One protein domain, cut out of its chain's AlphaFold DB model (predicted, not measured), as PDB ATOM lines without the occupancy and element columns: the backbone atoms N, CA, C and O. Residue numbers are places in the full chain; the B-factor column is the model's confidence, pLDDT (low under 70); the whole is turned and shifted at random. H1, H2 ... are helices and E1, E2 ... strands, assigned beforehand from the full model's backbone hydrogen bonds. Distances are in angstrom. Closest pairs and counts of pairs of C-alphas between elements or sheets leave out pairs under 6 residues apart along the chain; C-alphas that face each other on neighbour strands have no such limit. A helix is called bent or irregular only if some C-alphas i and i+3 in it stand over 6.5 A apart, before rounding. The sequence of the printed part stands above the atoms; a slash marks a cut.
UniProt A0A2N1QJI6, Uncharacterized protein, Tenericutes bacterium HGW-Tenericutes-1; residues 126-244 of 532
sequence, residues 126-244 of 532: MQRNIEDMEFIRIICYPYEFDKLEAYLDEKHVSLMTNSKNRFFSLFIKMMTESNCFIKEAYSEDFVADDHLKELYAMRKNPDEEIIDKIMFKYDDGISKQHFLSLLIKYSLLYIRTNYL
ATOM      1  N   MET A 126      39.043  21.302   1.831       91.12
ATOM      2  CA  MET A 126      37.772  20.637   1.529       91.12
ATOM      3  C   MET A 126      37.877  19.120   1.701       91.12
ATOM      4  O   MET A 126      36.985  18.518   2.290       91.12
ATOM      5  N   GLN A 127      38.967  18.521   1.220       92.81
ATOM      6  CA  GLN A 127      39.203  17.088   1.338       92.81
ATOM      7  C   GLN A 127      39.372  16.659   2.803       92.81
ATOM      8  O   GLN A 127      38.698  15.727   3.232       92.81
ATOM      9  N   ARG A 128      40.164  17.392   3.598       92.38
ATOM     10  CA  ARG A 128      40.314  17.150   5.045       92.38
ATOM     11  C   ARG A 128      38.989  17.241   5.791       92.38
ATOM     12  O   ARG A 128      38.713  16.419   6.650       92.38
ATOM     13  N   ASN A 129      38.142  18.212   5.446       92.56
ATOM     14  CA  ASN A 129      36.822  18.339   6.065       92.56
ATOM     15  C   ASN A 129      35.931  17.124   5.783       92.56
ATOM     16  O   ASN A 129      35.179  16.711   6.662       92.56
ATOM     17  N   ILE A 130      36.010  16.556   4.576       93.50
ATOM     18  CA  ILE A 130      35.286  15.331   4.215       93.50
ATOM     19  C   ILE A 130      35.835  14.140   5.006       93.50
ATOM     20  O   ILE A 130      35.053  13.411   5.609       93.50
ATOM     21  N   GLU A 131      37.157  13.986   5.070       94.69
ATOM     22  CA  GLU A 131      37.818  12.914   5.830       94.69
ATOM     23  C   GLU A 131      37.495  12.989   7.331       94.69
ATOM     24  O   GLU A 131      37.158  11.978   7.945       94.69
ATOM     25  N   ASP A 132      37.492  14.192   7.913       93.19
ATOM     26  CA  ASP A 132      37.079  14.431   9.299       93.19
ATOM     27  C   ASP A 132      35.612  14.041   9.535       93.19
ATOM     28  O   ASP A 132      35.277  13.455  10.567       93.19
ATOM     29  N   MET A 133      34.719  14.367   8.596       95.19
ATOM     30  CA  MET A 133      33.310  13.976   8.674       95.19
ATOM     31  C   MET A 133      33.142  12.454   8.590       95.19
ATOM     32  O   MET A 133      32.380  11.888   9.372       95.19
ATOM     33  N   GLU A 134      33.859  11.784   7.689       96.31
ATOM     34  CA  GLU A 134      33.860  10.319   7.570       96.31
ATOM     35  C   GLU A 134      34.396   9.646   8.837       96.31
ATOM     36  O   GLU A 134      33.787   8.701   9.342       96.31
ATOM     37  N   PHE A 135      35.478  10.175   9.407       94.69
ATOM     38  CA  PHE A 135      36.018   9.706  10.677       94.69
ATOM     39  C   PHE A 135      34.991   9.827  11.811       94.69
ATOM     40  O   PHE A 135      34.737   8.855  12.524       94.69
ATOM     41  N   ILE A 136      34.337  10.986  11.948       95.81
ATOM     42  CA  ILE A 136      33.299  11.186  12.970       95.81
ATOM     43  C   ILE A 136      32.121  10.227  12.751       95.81
ATOM     44  O   ILE A 136      31.606   9.686  13.727       95.81
ATOM     45  N   ARG A 137      31.722   9.965  11.499       95.38
ATOM     46  CA  ARG A 137      30.670   8.981  11.181       95.38
ATOM     47  C   ARG A 137      31.002   7.581  11.686       95.38
ATOM     48  O   ARG A 137      30.115   6.893  12.186       95.38
ATOM     49  N   ILE A 138      32.263   7.170  11.569       93.75
ATOM     50  CA  ILE A 138      32.739   5.866  12.049       93.75
ATOM     51  C   ILE A 138      32.730   5.817  13.581       93.75
ATOM     52  O   ILE A 138      32.234   4.852  14.159       93.75
ATOM     53  N   ILE A 139      33.256   6.851  14.244       93.69
ATOM     54  CA  ILE A 139      33.366   6.893  15.710       93.69
ATOM     55  C   ILE A 139      31.994   7.017  16.377       93.69
ATOM     56  O   ILE A 139      31.682   6.283  17.311       93.69
ATOM     57  N   CYS A 140      31.140   7.909  15.881       93.75
ATOM     58  CA  CYS A 140      29.790   8.130  16.395       93.75
ATOM     59  C   CYS A 140      28.785   7.133  15.791       93.75
ATOM     60  O   CYS A 140      27.669   7.501  15.426       93.75
ATOM     61  N   TYR A 141      29.163   5.855  15.718       91.00
ATOM     62  CA  TYR A 141      28.351   4.779  15.150       91.00
ATOM     63  C   TYR A 141      26.929   4.618  15.736       91.00
ATOM     64  O   TYR A 141      26.081   4.123  14.981       91.00
ATOM     65  N   PRO A 142      26.602   5.016  16.994       92.19
ATOM     66  CA  PRO A 142      25.233   4.904  17.511       92.19
ATOM     67  C   PRO A 142      24.224   5.841  16.831       92.19
ATOM     68  O   PRO A 142      23.019   5.616  16.918       92.19
ATOM     69  N   TYR A 143      24.702   6.875  16.136       93.56
ATOM     70  CA  TYR A 143      23.871   7.928  15.559       93.56
ATOM     71  C   TYR A 143      23.437   7.628  14.116       93.56
ATOM     72  O   TYR A 143      24.182   7.052  13.316       93.56
ATOM     73  N   GLU A 144      22.227   8.055  13.766       94.69
ATOM     74  CA  GLU A 144      21.669   8.045  12.413       94.69
ATOM     75  C   GLU A 144      22.048   9.319  11.652       94.69
ATOM     76  O   GLU A 144      21.330  10.323  11.666       94.69
ATOM     77  N   PHE A 145      23.182   9.270  10.951       95.56
ATOM     78  CA  PHE A 145      23.682  10.406  10.175       95.56
ATOM     79  C   PHE A 145      22.732  10.855   9.063       95.56
ATOM     80  O   PHE A 145      22.592  12.057   8.865       95.56
ATOM     81  N   ASP A 146      22.005   9.940   8.419       95.38
ATOM     82  CA  ASP A 146      21.036  10.298   7.375       95.38
ATOM     83  C   ASP A 146      19.915  11.208   7.918       95.38
ATOM     84  O   ASP A 146      19.533  12.188   7.276       95.38
ATOM     85  N   LYS A 147      19.418  10.935   9.137       95.38
ATOM     86  CA  LYS A 147      18.412  11.784   9.800       95.38
ATOM     87  C   LYS A 147      19.007  13.121  10.244       95.38
ATOM     88  O   LYS A 147      18.360  14.156  10.076       95.38
ATOM     89  N   LEU A 148      20.225  13.110  10.793       95.38
ATOM     90  CA  LEU A 148      20.929  14.334  11.184       95.38
ATOM     91  C   LEU A 148      21.147  15.251   9.973       95.38
ATOM     92  O   LEU A 148      20.865  16.443  10.046       95.38
ATOM     93  N   GLU A 149      21.613  14.705   8.854       96.12
ATOM     94  CA  GLU A 149      21.867  15.450   7.618       96.12
ATOM     95  C   GLU A 149      20.586  16.026   7.035       96.12
ATOM     96  O   GLU A 149      20.552  17.218   6.746       96.12
ATOM     97  N   ALA A 150      19.504  15.245   6.983       95.38
ATOM     98  CA  ALA A 150      18.201  15.749   6.553       95.38
ATOM     99  C   ALA A 150      17.717  16.929   7.420       95.38
ATOM    100  O   ALA A 150      17.196  17.919   6.898       95.38
ATOM    101  N   TYR A 151      17.933  16.867   8.739       94.56
ATOM    102  CA  TYR A 151      17.611  17.979   9.636       94.56
ATOM    103  C   TYR A 151      18.489  19.208   9.358       94.56
ATOM    104  O   TYR A 151      17.994  20.339   9.301       94.56
ATOM    105  N   LEU A 152      19.800  19.006   9.192       93.25
ATOM    106  CA  LEU A 152      20.734  20.085   8.869       93.25
ATOM    107  C   LEU A 152      20.369  20.735   7.534       93.25
ATOM    108  O   LEU A 152      20.370  21.962   7.454       93.25
ATOM    109  N   ASP A 153      19.979  19.954   6.532       94.25
ATOM    110  CA  ASP A 153      19.558  20.463   5.231       94.25
ATOM    111  C   ASP A 153      18.362  21.411   5.360       94.25
ATOM    112  O   ASP A 153      18.367  22.514   4.800       94.25
ATOM    113  N   GLU A 154      17.369  21.038   6.170       92.88
ATOM    114  CA  GLU A 154      16.176  21.852   6.407       92.88
ATOM    115  C   GLU A 154      16.474  23.107   7.249       92.88
ATOM    116  O   GLU A 154      15.954  24.194   6.976       92.88
ATOM    117  N   LYS A 155      17.305  22.984   8.293       89.75
ATOM    118  CA  LYS A 155      17.468  24.020   9.330       89.75
ATOM    119  C   LYS A 155      18.798  24.776   9.298       89.75
ATOM    120  O   LYS A 155      18.986  25.654  10.151       89.75
ATOM    121  N   HIS A 156      19.695  24.526   8.340       87.00
ATOM    122  CA  HIS A 156      21.045  25.118   8.294       87.00
ATOM    123  C   HIS A 156      21.052  26.643   8.485       87.00
ATOM    124  O   HIS A 156      21.885  27.162   9.226       87.00
ATOM    125  N   VAL A 157      20.095  27.374   7.895       84.31
ATOM    126  CA  VAL A 157      19.992  28.841   8.023       84.31
ATOM    127  C   VAL A 157      19.881  29.293   9.477       84.31
ATOM    128  O   VAL A 157      20.520  30.267   9.869       84.31
ATOM    129  N   SER A 158      19.108  28.574  10.292       83.50
ATOM    130  CA  SER A 158      18.941  28.889  11.714       83.50
ATOM    131  C   SER A 158      20.215  28.626  12.522       83.50
ATOM    132  O   SER A 158      20.505  29.356  13.470       83.50
ATOM    133  N   LEU A 159      21.003  27.629  12.104       80.38
ATOM    134  CA  LEU A 159      22.266  27.233  12.725       80.38
ATOM    135  C   LEU A 159      23.444  28.125  12.299       80.38
ATOM    136  O   LEU A 159      24.473  28.140  12.970       80.38
ATOM    137  N   MET A 160      23.305  28.941  11.250       76.94
ATOM    138  CA  MET A 160      24.298  29.954  10.870       76.94
ATOM    139  C   MET A 160      24.262  31.162  11.818       76.94
ATOM    140  O   MET A 160      23.807  32.254  11.472       76.94
ATOM    141  N   THR A 161      24.739  30.961  13.045       71.06
ATOM    142  CA  THR A 161      24.749  31.991  14.091       71.06
ATOM    143  C   THR A 161      26.088  32.715  14.185       71.06
ATOM    144  O   THR A 161      27.122  32.207  13.763       71.06
ATOM    145  N   ASN A 162      26.075  33.893  14.806       65.50
ATOM    146  CA  ASN A 162      27.260  34.707  15.083       65.50
ATOM    147  C   ASN A 162      27.908  34.414  16.452       65.50
ATOM    148  O   ASN A 162      28.797  35.149  16.874       65.50
ATOM    149  N   SER A 163      27.457  33.388  17.180       68.88
ATOM    150  CA  SER A 163      27.918  33.116  18.543       68.88
ATOM    151  C   SER A 163      28.020  31.625  18.804       68.88
ATOM    152  O   SER A 163      27.059  30.883  18.616       68.88
ATOM    153  N   LYS A 164      29.165  31.196  19.351       73.88
ATOM    154  CA  LYS A 164      29.390  29.799  19.742       73.88
ATOM    155  C   LYS A 164      28.349  29.314  20.750       73.88
ATOM    156  O   LYS A 164      27.907  28.173  20.667       73.88
ATOM    157  N   ASN A 165      27.933  30.181  21.671       81.19
ATOM    158  CA  ASN A 165      26.918  29.842  22.665       81.19
ATOM    159  C   ASN A 165      25.540  29.699  22.020       81.19
ATOM    160  O   ASN A 165      24.827  28.754  22.329       81.19
ATOM    161  N   ARG A 166      25.195  30.588  21.080       81.56
ATOM    162  CA  ARG A 166      23.917  30.513  20.363       81.56
ATOM    163  C   ARG A 166      23.839  29.266  19.486       81.56
ATOM    164  O   ARG A 166      22.826  28.575  19.539       81.56
ATOM    165  N   PHE A 167      24.903  28.957  18.741       83.81
ATOM    166  CA  PHE A 167      25.006  27.706  17.989       83.81
ATOM    167  C   PHE A 167      24.795  26.506  18.911       83.81
ATOM    168  O   PHE A 167      23.955  25.659  18.638       83.81
ATOM    169  N   PHE A 168      25.517  26.468  20.033       86.75
ATOM    170  CA  PHE A 168      25.419  25.376  20.993       86.75
ATOM    171  C   PHE A 168      23.997  25.215  21.542       86.75
ATOM    172  O   PHE A 168      23.487  24.105  21.567       86.75
ATOM    173  N   SER A 169      23.322  26.301  21.922       89.69
ATOM    174  CA  SER A 169      21.934  26.235  22.391       89.69
ATOM    175  C   SER A 169      20.975  25.684  21.332       89.69
ATOM    176  O   SER A 169      20.104  24.885  21.662       89.69
ATOM    177  N   LEU A 170      21.136  26.079  20.064       89.38
ATOM    178  CA  LEU A 170      20.322  25.547  18.967       89.38
ATOM    179  C   LEU A 170      20.641  24.079  18.671       89.38
ATOM    180  O   LEU A 170      19.727  23.306  18.408       89.38
ATOM    181  N   PHE A 171      21.914  23.693  18.757       90.94
ATOM    182  CA  PHE A 171      22.341  22.305  18.625       90.94
ATOM    183  C   PHE A 171      21.716  21.430  19.716       90.94
ATOM    184  O   PHE A 171      21.133  20.401  19.407       90.94
ATOM    185  N   ILE A 172      21.768  21.856  20.982       91.56
ATOM    186  CA  ILE A 172      21.141  21.114  22.086       91.56
ATOM    187  C   ILE A 172      19.640  20.975  21.851       91.56
ATOM    188  O   ILE A 172      19.118  19.873  21.957       91.56
ATOM    189  N   LYS A 173      18.963  22.059  21.452       91.62
ATOM    190  CA  LYS A 173      17.538  22.018  21.115       91.62
ATOM    191  C   LYS A 173      17.236  20.981  20.024       91.62
ATOM    192  O   LYS A 173      16.334  20.174  20.205       91.62
ATOM    193  N   MET A 174      18.018  20.969  18.944       92.62
ATOM    194  CA  MET A 174      17.914  19.973  17.870       92.62
ATOM    195  C   MET A 174      18.073  18.539  18.400       92.62
ATOM    196  O   MET A 174      17.282  17.666  18.045       92.62
ATOM    197  N   MET A 175      19.070  18.300  19.261       92.12
ATOM    198  CA  MET A 175      19.302  16.979  19.850       92.12
ATOM    199  C   MET A 175      18.151  16.561  20.773       92.12
ATOM    200  O   MET A 175      17.724  15.416  20.712       92.12
ATOM    201  N   THR A 176      17.597  17.471  21.573       89.06
ATOM    202  CA  THR A 176      16.438  17.177  22.430       89.06
ATOM    203  C   THR A 176      15.186  16.863  21.608       89.06
ATOM    204  O   THR A 176      14.521  15.866  21.870       89.06
ATOM    205  N   GLU A 177      14.874  17.666  20.586       89.00
ATOM    206  CA  GLU A 177      13.681  17.482  19.740       89.00
ATOM    207  C   GLU A 177      13.714  16.175  18.933       89.00
ATOM    208  O   GLU A 177      12.664  15.616  18.624       89.00
ATOM    209  N   SER A 178      14.911  15.676  18.620       85.75
ATOM    210  CA  SER A 178      15.111  14.507  17.753       85.75
ATOM    211  C   SER A 178      15.554  13.250  18.507       85.75
ATOM    212  O   SER A 178      16.054  12.312  17.886       85.75
ATOM    213  N   ASN A 179      15.443  13.239  19.843       85.06
ATOM    214  CA  ASN A 179      15.954  12.171  20.713       85.06
ATOM    215  C   ASN A 179      17.405  11.760  20.369       85.06
ATOM    216  O   ASN A 179      17.740  10.587  20.217       85.06
ATOM    217  N   CYS A 180      18.255  12.767  20.159       86.69
ATOM    218  CA  CYS A 180      19.658  12.668  19.765       86.69
ATOM    219  C   CYS A 180      19.941  11.916  18.451       86.69
ATOM    220  O   CYS A 180      21.101  11.623  18.200       86.69
ATOM    221  N   PHE A 181      18.950  11.644  17.592       91.00
ATOM    222  CA  PHE A 181      19.134  10.882  16.344       91.00
ATOM    223  C   PHE A 181      19.760   9.493  16.560       91.00
ATOM    224  O   PHE A 181      20.595   9.054  15.770       91.00
ATOM    225  N   ILE A 182      19.402   8.806  17.641       90.50
ATOM    226  CA  ILE A 182      19.964   7.491  17.969       90.50
ATOM    227  C   ILE A 182      19.290   6.394  17.150       90.50
ATOM    228  O   ILE A 182      18.070   6.399  16.984       90.50
ATOM    229  N   LYS A 183      20.092   5.449  16.647       90.50
ATOM    230  CA  LYS A 183      19.592   4.238  15.983       90.50
ATOM    231  C   LYS A 183      18.805   3.393  16.974       90.50
ATOM    232  O   LYS A 183      19.247   3.198  18.101       90.50
ATOM    233  N   GLU A 184      17.720   2.782  16.511       86.88
ATOM    234  CA  GLU A 184      16.877   1.895  17.332       86.88
ATOM    235  C   GLU A 184      17.678   0.795  18.050       86.88
ATOM    236  O   GLU A 184      17.413   0.493  19.205       86.88
ATOM    237  N   ALA A 185      18.727   0.256  17.421       87.75
ATOM    238  CA  ALA A 185      19.576  -0.777  18.021       87.75
ATOM    239  C   ALA A 185      20.323  -0.344  19.301       87.75
ATOM    240  O   ALA A 185      20.796  -1.210  20.028       87.75
ATOM    241  N   TYR A 186      20.453   0.960  19.567       86.75
ATOM    242  CA  TYR A 186      21.145   1.501  20.744       86.75
ATOM    243  C   TYR A 186      20.205   2.269  21.681       86.75
ATOM    244  O   TYR A 186      20.674   2.904  22.621       86.75
ATOM    245  N   SER A 187      18.886   2.251  21.450       81.50
ATOM    246  CA  SER A 187      17.945   3.045  22.252       81.50
ATOM    247  C   SER A 187      17.815   2.573  23.702       81.50
ATOM    248  O   SER A 187      17.402   3.356  24.548       81.50
ATOM    249  N   GLU A 188      18.147   1.311  23.993       81.50
ATOM    250  CA  GLU A 188      18.133   0.767  25.361       81.50
ATOM    251  C   GLU A 188      19.347   1.231  26.180       81.50
ATOM    252  O   GLU A 188      19.206   1.570  27.353       81.50
ATOM    253  N   ASP A 189      20.518   1.321  25.543       78.38
ATOM    254  CA  ASP A 189      21.768   1.759  26.179       78.38
ATOM    255  C   ASP A 189      21.898   3.290  26.245       78.38
ATOM    256  O   ASP A 189      22.809   3.820  26.883       78.38
ATOM    257  N   PHE A 190      21.013   4.022  25.559       81.00
ATOM    258  CA  PHE A 190      21.156   5.456  25.336       81.00
ATOM    259  C   PHE A 190      19.956   6.256  25.847       81.00
ATOM    260  O   PHE A 190      18.942   6.429  25.168       81.00
ATOM    261  N   VAL A 191      20.117   6.849  27.031       82.44
ATOM    262  CA  VAL A 191      19.161   7.814  27.587       82.44
ATOM    263  C   VAL A 191      19.570   9.228  27.167       82.44
ATOM    264  O   VAL A 191      20.559   9.776  27.656       82.44
ATOM    265  N   ALA A 192      18.802   9.843  26.261       81.50
ATOM    266  CA  ALA A 192      19.141  11.140  25.661       81.50
ATOM    267  C   ALA A 192      19.365  12.265  26.689       81.50
ATOM    268  O   ALA A 192      20.309  13.044  26.554       81.50
ATOM    269  N   ASP A 193      18.540  12.333  27.736       84.31
ATOM    270  CA  ASP A 193      18.673  13.346  28.789       84.31
ATOM    271  C   ASP A 193      19.980  13.205  29.573       84.31
ATOM    272  O   ASP A 193      20.628  14.206  29.889       84.31
ATOM    273  N   ASP A 194      20.388  11.973  29.876       85.75
ATOM    274  CA  ASP A 194      21.629  11.718  30.603       85.75
ATOM    275  C   ASP A 194      22.837  12.008  29.719       85.75
ATOM    276  O   ASP A 194      23.756  12.697  30.157       85.75
ATOM    277  N   HIS A 195      22.772  11.655  28.436       87.25
ATOM    278  CA  HIS A 195      23.824  11.984  27.478       87.25
ATOM    279  C   HIS A 195      24.015  13.502  27.284       87.25
ATOM    280  O   HIS A 195      25.133  14.010  27.138       87.25
ATOM    281  N   LEU A 196      22.928  14.279  27.328       87.31
ATOM    282  CA  LEU A 196      23.007  15.742  27.329       87.31
ATOM    283  C   LEU A 196      23.619  16.272  28.636       87.31
ATOM    284  O   LEU A 196      24.456  17.181  28.590       87.31
ATOM    285  N   LYS A 197      23.252  15.712  29.798       86.81
ATOM    286  CA  LYS A 197      23.853  16.075  31.097       86.81
ATOM    287  C   LYS A 197      25.350  15.764  31.136       86.81
ATOM    288  O   LYS A 197      26.108  16.604  31.621       86.81
ATOM    289  N   GLU A 198      25.778  14.625  30.594       87.38
ATOM    290  CA  GLU A 198      27.188  14.228  30.469       87.38
ATOM    291  C   GLU A 198      27.990  15.267  29.677       87.38
ATOM    292  O   GLU A 198      29.026  15.749  30.147       87.38
ATOM    293  N   LEU A 199      27.475  15.713  28.525       87.44
ATOM    294  CA  LEU A 199      28.095  16.786  27.743       87.44
ATOM    295  C   LEU A 199      28.237  18.089  28.550       87.44
ATOM    296  O   LEU A 199      29.272  18.760  28.478       87.44
ATOM    297  N   TYR A 200      27.210  18.475  29.313       84.81
ATOM    298  CA  TYR A 200      27.274  19.663  30.170       84.81
ATOM    299  C   TYR A 200      28.288  19.509  31.307       84.81
ATOM    300  O   TYR A 200      29.016  20.466  31.590       84.81
ATOM    301  N   ALA A 201      28.344  18.335  31.939       80.25
ATOM    302  CA  ALA A 201      29.302  18.023  32.992       80.25
ATOM    303  C   ALA A 201      30.736  18.123  32.458       80.25
ATOM    304  O   ALA A 201      31.532  18.887  33.004       80.25
ATOM    305  N   MET A 202      31.015  17.490  31.315       79.31
ATOM    306  CA  MET A 202      32.331  17.506  30.672       79.31
ATOM    307  C   MET A 202      32.792  18.922  30.290       79.31
ATOM    308  O   MET A 202      33.971  19.248  30.409       79.31
ATOM    309  N   ARG A 203      31.877  19.803  29.850       77.69
ATOM    310  CA  ARG A 203      32.232  21.198  29.520       77.69
ATOM    311  C   ARG A 203      32.454  22.084  30.745       77.69
ATOM    312  O   ARG A 203      33.169  23.076  30.621       77.69
ATOM    313  N   LYS A 204      31.803  21.793  31.877       77.25
ATOM    314  CA  LYS A 204      31.915  22.591  33.111       77.25
ATOM    315  C   LYS A 204      33.092  22.167  33.980       77.25
ATOM    316  O   LYS A 204      33.719  23.039  34.570       77.25
ATOM    317  N   ASN A 205      33.359  20.867  34.071       68.62
ATOM    318  CA  ASN A 205      34.399  20.309  34.925       68.62
ATOM    319  C   ASN A 205      35.061  19.123  34.197       68.62
ATOM    320  O   ASN A 205      34.511  18.022  34.213       68.62
ATOM    321  N   PRO A 206      36.203  19.331  33.518       65.00
ATOM    322  CA  PRO A 206      36.889  18.292  32.755       65.00
ATOM    323  C   PRO A 206      37.723  17.386  33.676       65.00
ATOM    324  O   PRO A 206      38.907  17.175  33.437       65.00
ATOM    325  N   ASP A 207      37.121  16.908  34.763       72.75
ATOM    326  CA  ASP A 207      37.771  15.996  35.701       72.75
ATOM    327  C   ASP A 207      37.883  14.598  35.070       72.75
ATOM    328  O   ASP A 207      36.895  14.072  34.539       72.75
ATOM    329  N   GLU A 208      39.077  14.002  35.107       70.62
ATOM    330  CA  GLU A 208      39.365  12.720  34.456       70.62
ATOM    331  C   GLU A 208      38.473  11.598  34.990       70.62
ATOM    332  O   GLU A 208      37.971  10.800  34.199       70.62
ATOM    333  N   GLU A 209      38.172  11.583  36.292       73.69
ATOM    334  CA  GLU A 209      37.316  10.550  36.890       73.69
ATOM    335  C   GLU A 209      35.872  10.581  36.372       73.69
ATOM    336  O   GLU A 209      35.204   9.546  36.307       73.69
ATOM    337  N   ILE A 210      35.362  11.770  36.039       71.88
ATOM    338  CA  ILE A 210      34.003  11.942  35.510       71.88
ATOM    339  C   ILE A 210      33.985  11.532  34.042       71.88
ATOM    340  O   ILE A 210      33.106  10.781  33.622       71.88
ATOM    341  N   ILE A 211      34.975  11.990  33.274       74.88
ATOM    342  CA  ILE A 211      35.122  11.654  31.856       74.88
ATOM    343  C   ILE A 211      35.305  10.145  31.682       74.88
ATOM    344  O   ILE A 211      34.799   9.567  30.718       74.88
ATOM    345  N   ASP A 212      35.984   9.487  32.624       78.75
ATOM    346  CA  ASP A 212      36.253   8.064  32.509       78.75
ATOM    347  C   ASP A 212      35.028   7.171  32.624       78.75
ATOM    348  O   ASP A 212      34.990   6.122  31.978       78.75
ATOM    349  N   LYS A 213      33.997   7.647  33.318       81.44
ATOM    350  CA  LYS A 213      32.723   6.945  33.502       81.44
ATOM    351  C   LYS A 213      31.762   7.092  32.319       81.44
ATOM    352  O   LYS A 213      30.782   6.358  32.260       81.44
ATOM    353  N   ILE A 214      32.028   8.009  31.384       84.00
ATOM    354  CA  ILE A 214      31.173   8.228  30.210       84.00
ATOM    355  C   ILE A 214      31.339   7.059  29.234       84.00
ATOM    356  O   ILE A 214      32.444   6.789  28.757       84.00
ATOM    357  N   MET A 215      30.227   6.403  28.899       83.69
ATOM    358  CA  MET A 215      30.204   5.251  27.991       83.69
ATOM    359  C   MET A 215      30.472   5.656  26.533       83.69
ATOM    360  O   MET A 215      31.290   5.049  25.847       83.69
ATOM    361  N   PHE A 216      29.815   6.717  26.061       86.94
ATOM    362  CA  PHE A 216      29.873   7.168  24.667       86.94
ATOM    363  C   PHE A 216      30.861   8.324  24.488       86.94
ATOM    364  O   PHE A 216      30.499   9.490  24.279       86.94
ATOM    365  N   LYS A 217      32.145   7.978  24.578       89.81
ATOM    366  CA  LYS A 217      33.270   8.895  24.386       89.81
ATOM    367  C   LYS A 217      34.250   8.360  23.346       89.81
ATOM    368  O   LYS A 217      34.423   7.158  23.175       89.81
ATOM    369  N   TYR A 218      34.905   9.284  22.668       89.38
ATOM    370  CA  TYR A 218      36.108   9.044  21.891       89.38
ATOM    371  C   TYR A 218      37.322   9.226  22.798       89.38
ATOM    372  O   TYR A 218      37.373  10.198  23.554       89.38
ATOM    373  N   ASP A 219      38.269   8.301  22.713       89.00
ATOM    374  CA  ASP A 219      39.516   8.317  23.469       89.00
ATOM    375  C   ASP A 219      40.642   7.782  22.577       89.00
ATOM    376  O   ASP A 219      40.628   6.615  22.183       89.00
ATOM    377  N   ASP A 220      41.591   8.649  22.227       85.12
ATOM    378  CA  ASP A 220      42.812   8.288  21.495       85.12
ATOM    379  C   ASP A 220      44.063   8.263  22.383       85.12
ATOM    380  O   ASP A 220      45.190   8.246  21.885       85.12
ATOM    381  N   GLY A 221      43.877   8.271  23.705       80.62
ATOM    382  CA  GLY A 221      44.947   8.318  24.697       80.62
ATOM    383  C   GLY A 221      45.554   9.708  24.909       80.62
ATOM    384  O   GLY A 221      46.338   9.880  25.840       80.62
ATOM    385  N   ILE A 222      45.200  10.703  24.086       79.00
ATOM    386  CA  ILE A 222      45.644  12.101  24.228       79.00
ATOM    387  C   ILE A 222      44.448  13.011  24.510       79.00
ATOM    388  O   ILE A 222      44.513  13.899  25.360       79.00
ATOM    389  N   SER A 223      43.349  12.804  23.791       80.00
ATOM    390  CA  SER A 223      42.126  13.579  23.890       80.00
ATOM    391  C   SER A 223      40.933  12.667  24.149       80.00
ATOM    392  O   SER A 223      40.647  11.737  23.398       80.00
ATOM    393  N   LYS A 224      40.203  12.978  25.220       85.12
ATOM    394  CA  LYS A 224      38.912  12.365  25.520       85.12
ATOM    395  C   LYS A 224      37.818  13.341  25.116       85.12
ATOM    396  O   LYS A 224      37.818  14.490  25.561       85.12
ATOM    397  N   GLN A 225      36.898  12.919  24.254       87.06
ATOM    398  CA  GLN A 225      35.815  13.766  23.750       87.06
ATOM    399  C   GLN A 225      34.481  13.034  23.789       87.06
ATOM    400  O   GLN A 225      34.353  11.914  23.314       87.06
ATOM    401  N   HIS A 226      33.450  13.700  24.296       90.81
ATOM    402  CA  HIS A 226      32.083  13.200  24.209       90.81
ATOM    403  C   HIS A 226      31.612  13.084  22.751       90.81
ATOM    404  O   HIS A 226      31.894  13.977  21.945       90.81
ATOM    405  N   PHE A 227      30.818  12.065  22.413       93.06
ATOM    406  CA  PHE A 227      30.296  11.907  21.046       93.06
ATOM    407  C   PHE A 227      29.478  13.119  20.569       93.06
ATOM    408  O   PHE A 227      29.678  13.582  19.449       93.06
ATOM    409  N   LEU A 228      28.653  13.737  21.425       92.38
ATOM    410  CA  LEU A 228      27.966  14.992  21.061       92.38
ATOM    411  C   LEU A 228      28.923  16.143  20.699       92.38
ATOM    412  O   LEU A 228      28.571  16.992  19.883       92.38
ATOM    413  N   SER A 229      30.134  16.192  21.266       90.94
ATOM    414  CA  SER A 229      31.141  17.194  20.879       90.94
ATOM    415  C   SER A 229      31.652  16.947  19.460       90.94
ATOM    416  O   SER A 229      31.816  17.897  18.690       90.94
ATOM    417  N   LEU A 230      31.839  15.677  19.088       92.81
ATOM    418  CA  LEU A 230      32.163  15.290  17.716       92.81
ATOM    419  C   LEU A 230      31.004  15.603  16.762       92.81
ATOM    420  O   LEU A 230      31.247  16.120  15.675       92.81
ATOM    421  N   LEU A 231      29.749  15.415  17.173       94.25
ATOM    422  CA  LEU A 231      28.584  15.779  16.355       94.25
ATOM    423  C   LEU A 231      28.391  17.289  16.182       94.25
ATOM    424  O   LEU A 231      27.932  17.733  15.127       94.25
ATOM    425  N   ILE A 232      28.788  18.100  17.167       92.12
ATOM    426  CA  ILE A 232      28.889  19.558  16.998       92.12
ATOM    427  C   ILE A 232      29.902  19.880  15.894       92.12
ATOM    428  O   ILE A 232      29.592  20.663  14.992       92.12
ATOM    429  N   LYS A 233      31.094  19.264  15.942       91.38
ATOM    430  CA  LYS A 233      32.132  19.427  14.910       91.38
ATOM    431  C   LYS A 233      31.596  18.992  13.542       91.38
ATOM    432  O   LYS A 233      31.715  19.751  12.584       91.38
ATOM    433  N   TYR A 234      30.943  17.834  13.478       94.81
ATOM    434  CA  TYR A 234      30.320  17.293  12.273       94.81
ATOM    435  C   TYR A 234      29.299  18.255  11.666       94.81
ATOM    436  O   TYR A 234      29.407  18.613  10.500       94.81
ATOM    437  N   SER A 235      28.351  18.742  12.471       93.00
ATOM    438  CA  SER A 235      27.288  19.641  12.008       93.00
ATOM    439  C   SER A 235      27.856  20.937  11.422       93.00
ATOM    440  O   SER A 235      27.382  21.427  10.398       93.00
ATOM    441  N   LEU A 236      28.912  21.481  12.038       89.12
ATOM    442  CA  LEU A 236      29.609  22.668  11.536       89.12
ATOM    443  C   LEU A 236      30.358  22.389  10.227       89.12
ATOM    444  O   LEU A 236      30.269  23.199   9.304       89.12
ATOM    445  N   LEU A 237      31.065  21.258  10.127       91.19
ATOM    446  CA  LEU A 237      31.758  20.838   8.904       91.19
ATOM    447  C   LEU A 237      30.784  20.566   7.752       91.19
ATOM    448  O   LEU A 237      31.052  20.976   6.622       91.19
ATOM    449  N   TYR A 238      29.642  19.946   8.042       92.19
ATOM    450  CA  TYR A 238      28.592  19.659   7.071       92.19
ATOM    451  C   TYR A 238      27.980  20.952   6.526       92.19
ATOM    452  O   TYR A 238      27.974  21.175   5.313       92.19
ATOM    453  N   ILE A 239      27.565  21.867   7.416       87.94
ATOM    454  CA  ILE A 239      27.053  23.185   7.012       87.94
ATOM    455  C   ILE A 239      28.101  23.935   6.191       87.94
ATOM    456  O   ILE A 239      27.791  24.536   5.162       87.94
ATOM    457  N   ARG A 240      29.361  23.890   6.626       84.94
ATOM    458  CA  ARG A 240      30.454  24.549   5.926       84.94
ATOM    459  C   ARG A 240      30.643  24.010   4.511       84.94
ATOM    460  O   ARG A 240      30.712  24.794   3.569       84.94
ATOM    461  N   THR A 241      30.722  22.696   4.368       88.00
ATOM    462  CA  THR A 241      31.048  22.041   3.098       88.00
ATOM    463  C   THR A 241      29.900  22.169   2.094       88.00
ATOM    464  O   THR A 241      30.155  22.419   0.915       88.00
ATOM    465  N   ASN A 242      28.647  22.082   2.557       87.88
ATOM    466  CA  ASN A 242      27.469  22.060   1.683       87.88
ATOM    467  C   ASN A 242      26.810  23.435   1.470       87.88
ATOM    468  O   ASN A 242      26.267  23.683   0.394       87.88
ATOM    469  N   TYR A 243      26.881  24.350   2.446       84.44
ATOM    470  CA  TYR A 243      26.129  25.618   2.423       84.44
ATOM    471  C   TYR A 243      26.990  26.885   2.518       84.44
ATOM    472  O   TYR A 243      26.521  27.968   2.165       84.44
ATOM    473  N   LEU A 244      28.254  26.787   2.949       78.25
ATOM    474  CA  LEU A 244      29.186  27.920   3.019       78.25
ATOM    475  C   LEU A 244      30.508  27.604   2.300       78.25
ATOM    476  O   LEU A 244      31.566  27.607   2.933       78.25
TER     477      LEU A 244
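What this domain is: This is residues 126 to 244 of the 532 residues of an uncharacterized protein of Tenericutes bacterium HGW-Tenericutes-1 (UniProt A0A2N1QJI6). H6 runs through the middle of the domain along its longest axis, with H1 alongside it and H2 crossing it on another side, while H3 stands across it. Round the first end of H6 gather H4, which folds back beside H3, a small strand hairpin of E1 and E2 that leads straight into H6, and the short H5, farthest out. The printed part has 119 residues, with named elements in the order H1, H2, H3, H4, H5, E1, E2, H6; the class is mostly helix, and the sheet E1 - E2 is antiparallel. The whole is compact, with a radius of gyration of the C-alphas of 14.1 A and spans of 39 by 29 by 29 A.

How they stand to each other: H1, residues 126 to 139, touches H6, residues 227 to 243; the closest C-alphas, of Met 133 and Tyr 234, are 5.7 A apart, and the helices run opposite ways at a shallow tilt of 32 degrees, only just short of steep. H2, residues 145 to 159, touches H6 at a steep tilt of 66 degrees, closest at the C-alphas of His 156 and Ile 239, 6.4 A apart. H3, residues 164 to 177, is close to H6 but not clearly touching, about perpendicular at 74 degrees, with the C-alphas of Phe 171 and Ile 232 closest at 7.3 A. With residue 159 alone, H2 only just touches residues 167 to 171 of H3, with 3 pairs of C-alphas within 8 A, the closest those of Leu 159 and Phe 167 at 6.0 A. H4, residues 192 to 204, forms a helical hairpin with H3: they only just touch, also with 3 pairs, through residues 172 to 176 and 192 to 196 alone, the C-alphas of Thr 176 and Ala 192 closest at 7.4 A, and run opposite ways at a shallow tilt of 18 degrees. H5, residues 208 to 212, is close to H4 but not clearly touching; the C-alphas of Met 202 and Ile 211 are closest at 6.6 A. The hairpin of E1, residues 217 to 219, and E2, residues 224 to 226, has N 218 and O 225 within hydrogen-bond range at 2.8 A. The closest C-alphas of H4 and E2, of Leu 199 and His 226, are 6.4 A apart. Every O i to N i+4 pair is within hydrogen-bond range in H1, H3, H4, H5 and H6, and 9 of 11 are in H2, which is irregular, with C-alphas 154 and 157 8.1 A apart.

Where its parts are: H1 begins at C-alpha 126, (37.772, 20.637, 1.529), and is 20.2 A long. H2 is 17.1 A, H3 20.0 A and H4 18.7 A long. E1 begins at C-alpha 217, (33.270, 8.895, 24.386). H6, 23.5 A long, ends at C-alpha 243, (26.129, 25.618, 2.423).

The domain as a whole: The two C-alphas farthest apart, of Glu 209 and Tyr 243, are 39.2 A apart. The printed part has no cut. The link from H3 to H4, residues 178 to 191, is long, and the other links are tight. Mean pLDDT of the printed part is 86.8; residues 162 to 163 and 205 to 206 are under 70.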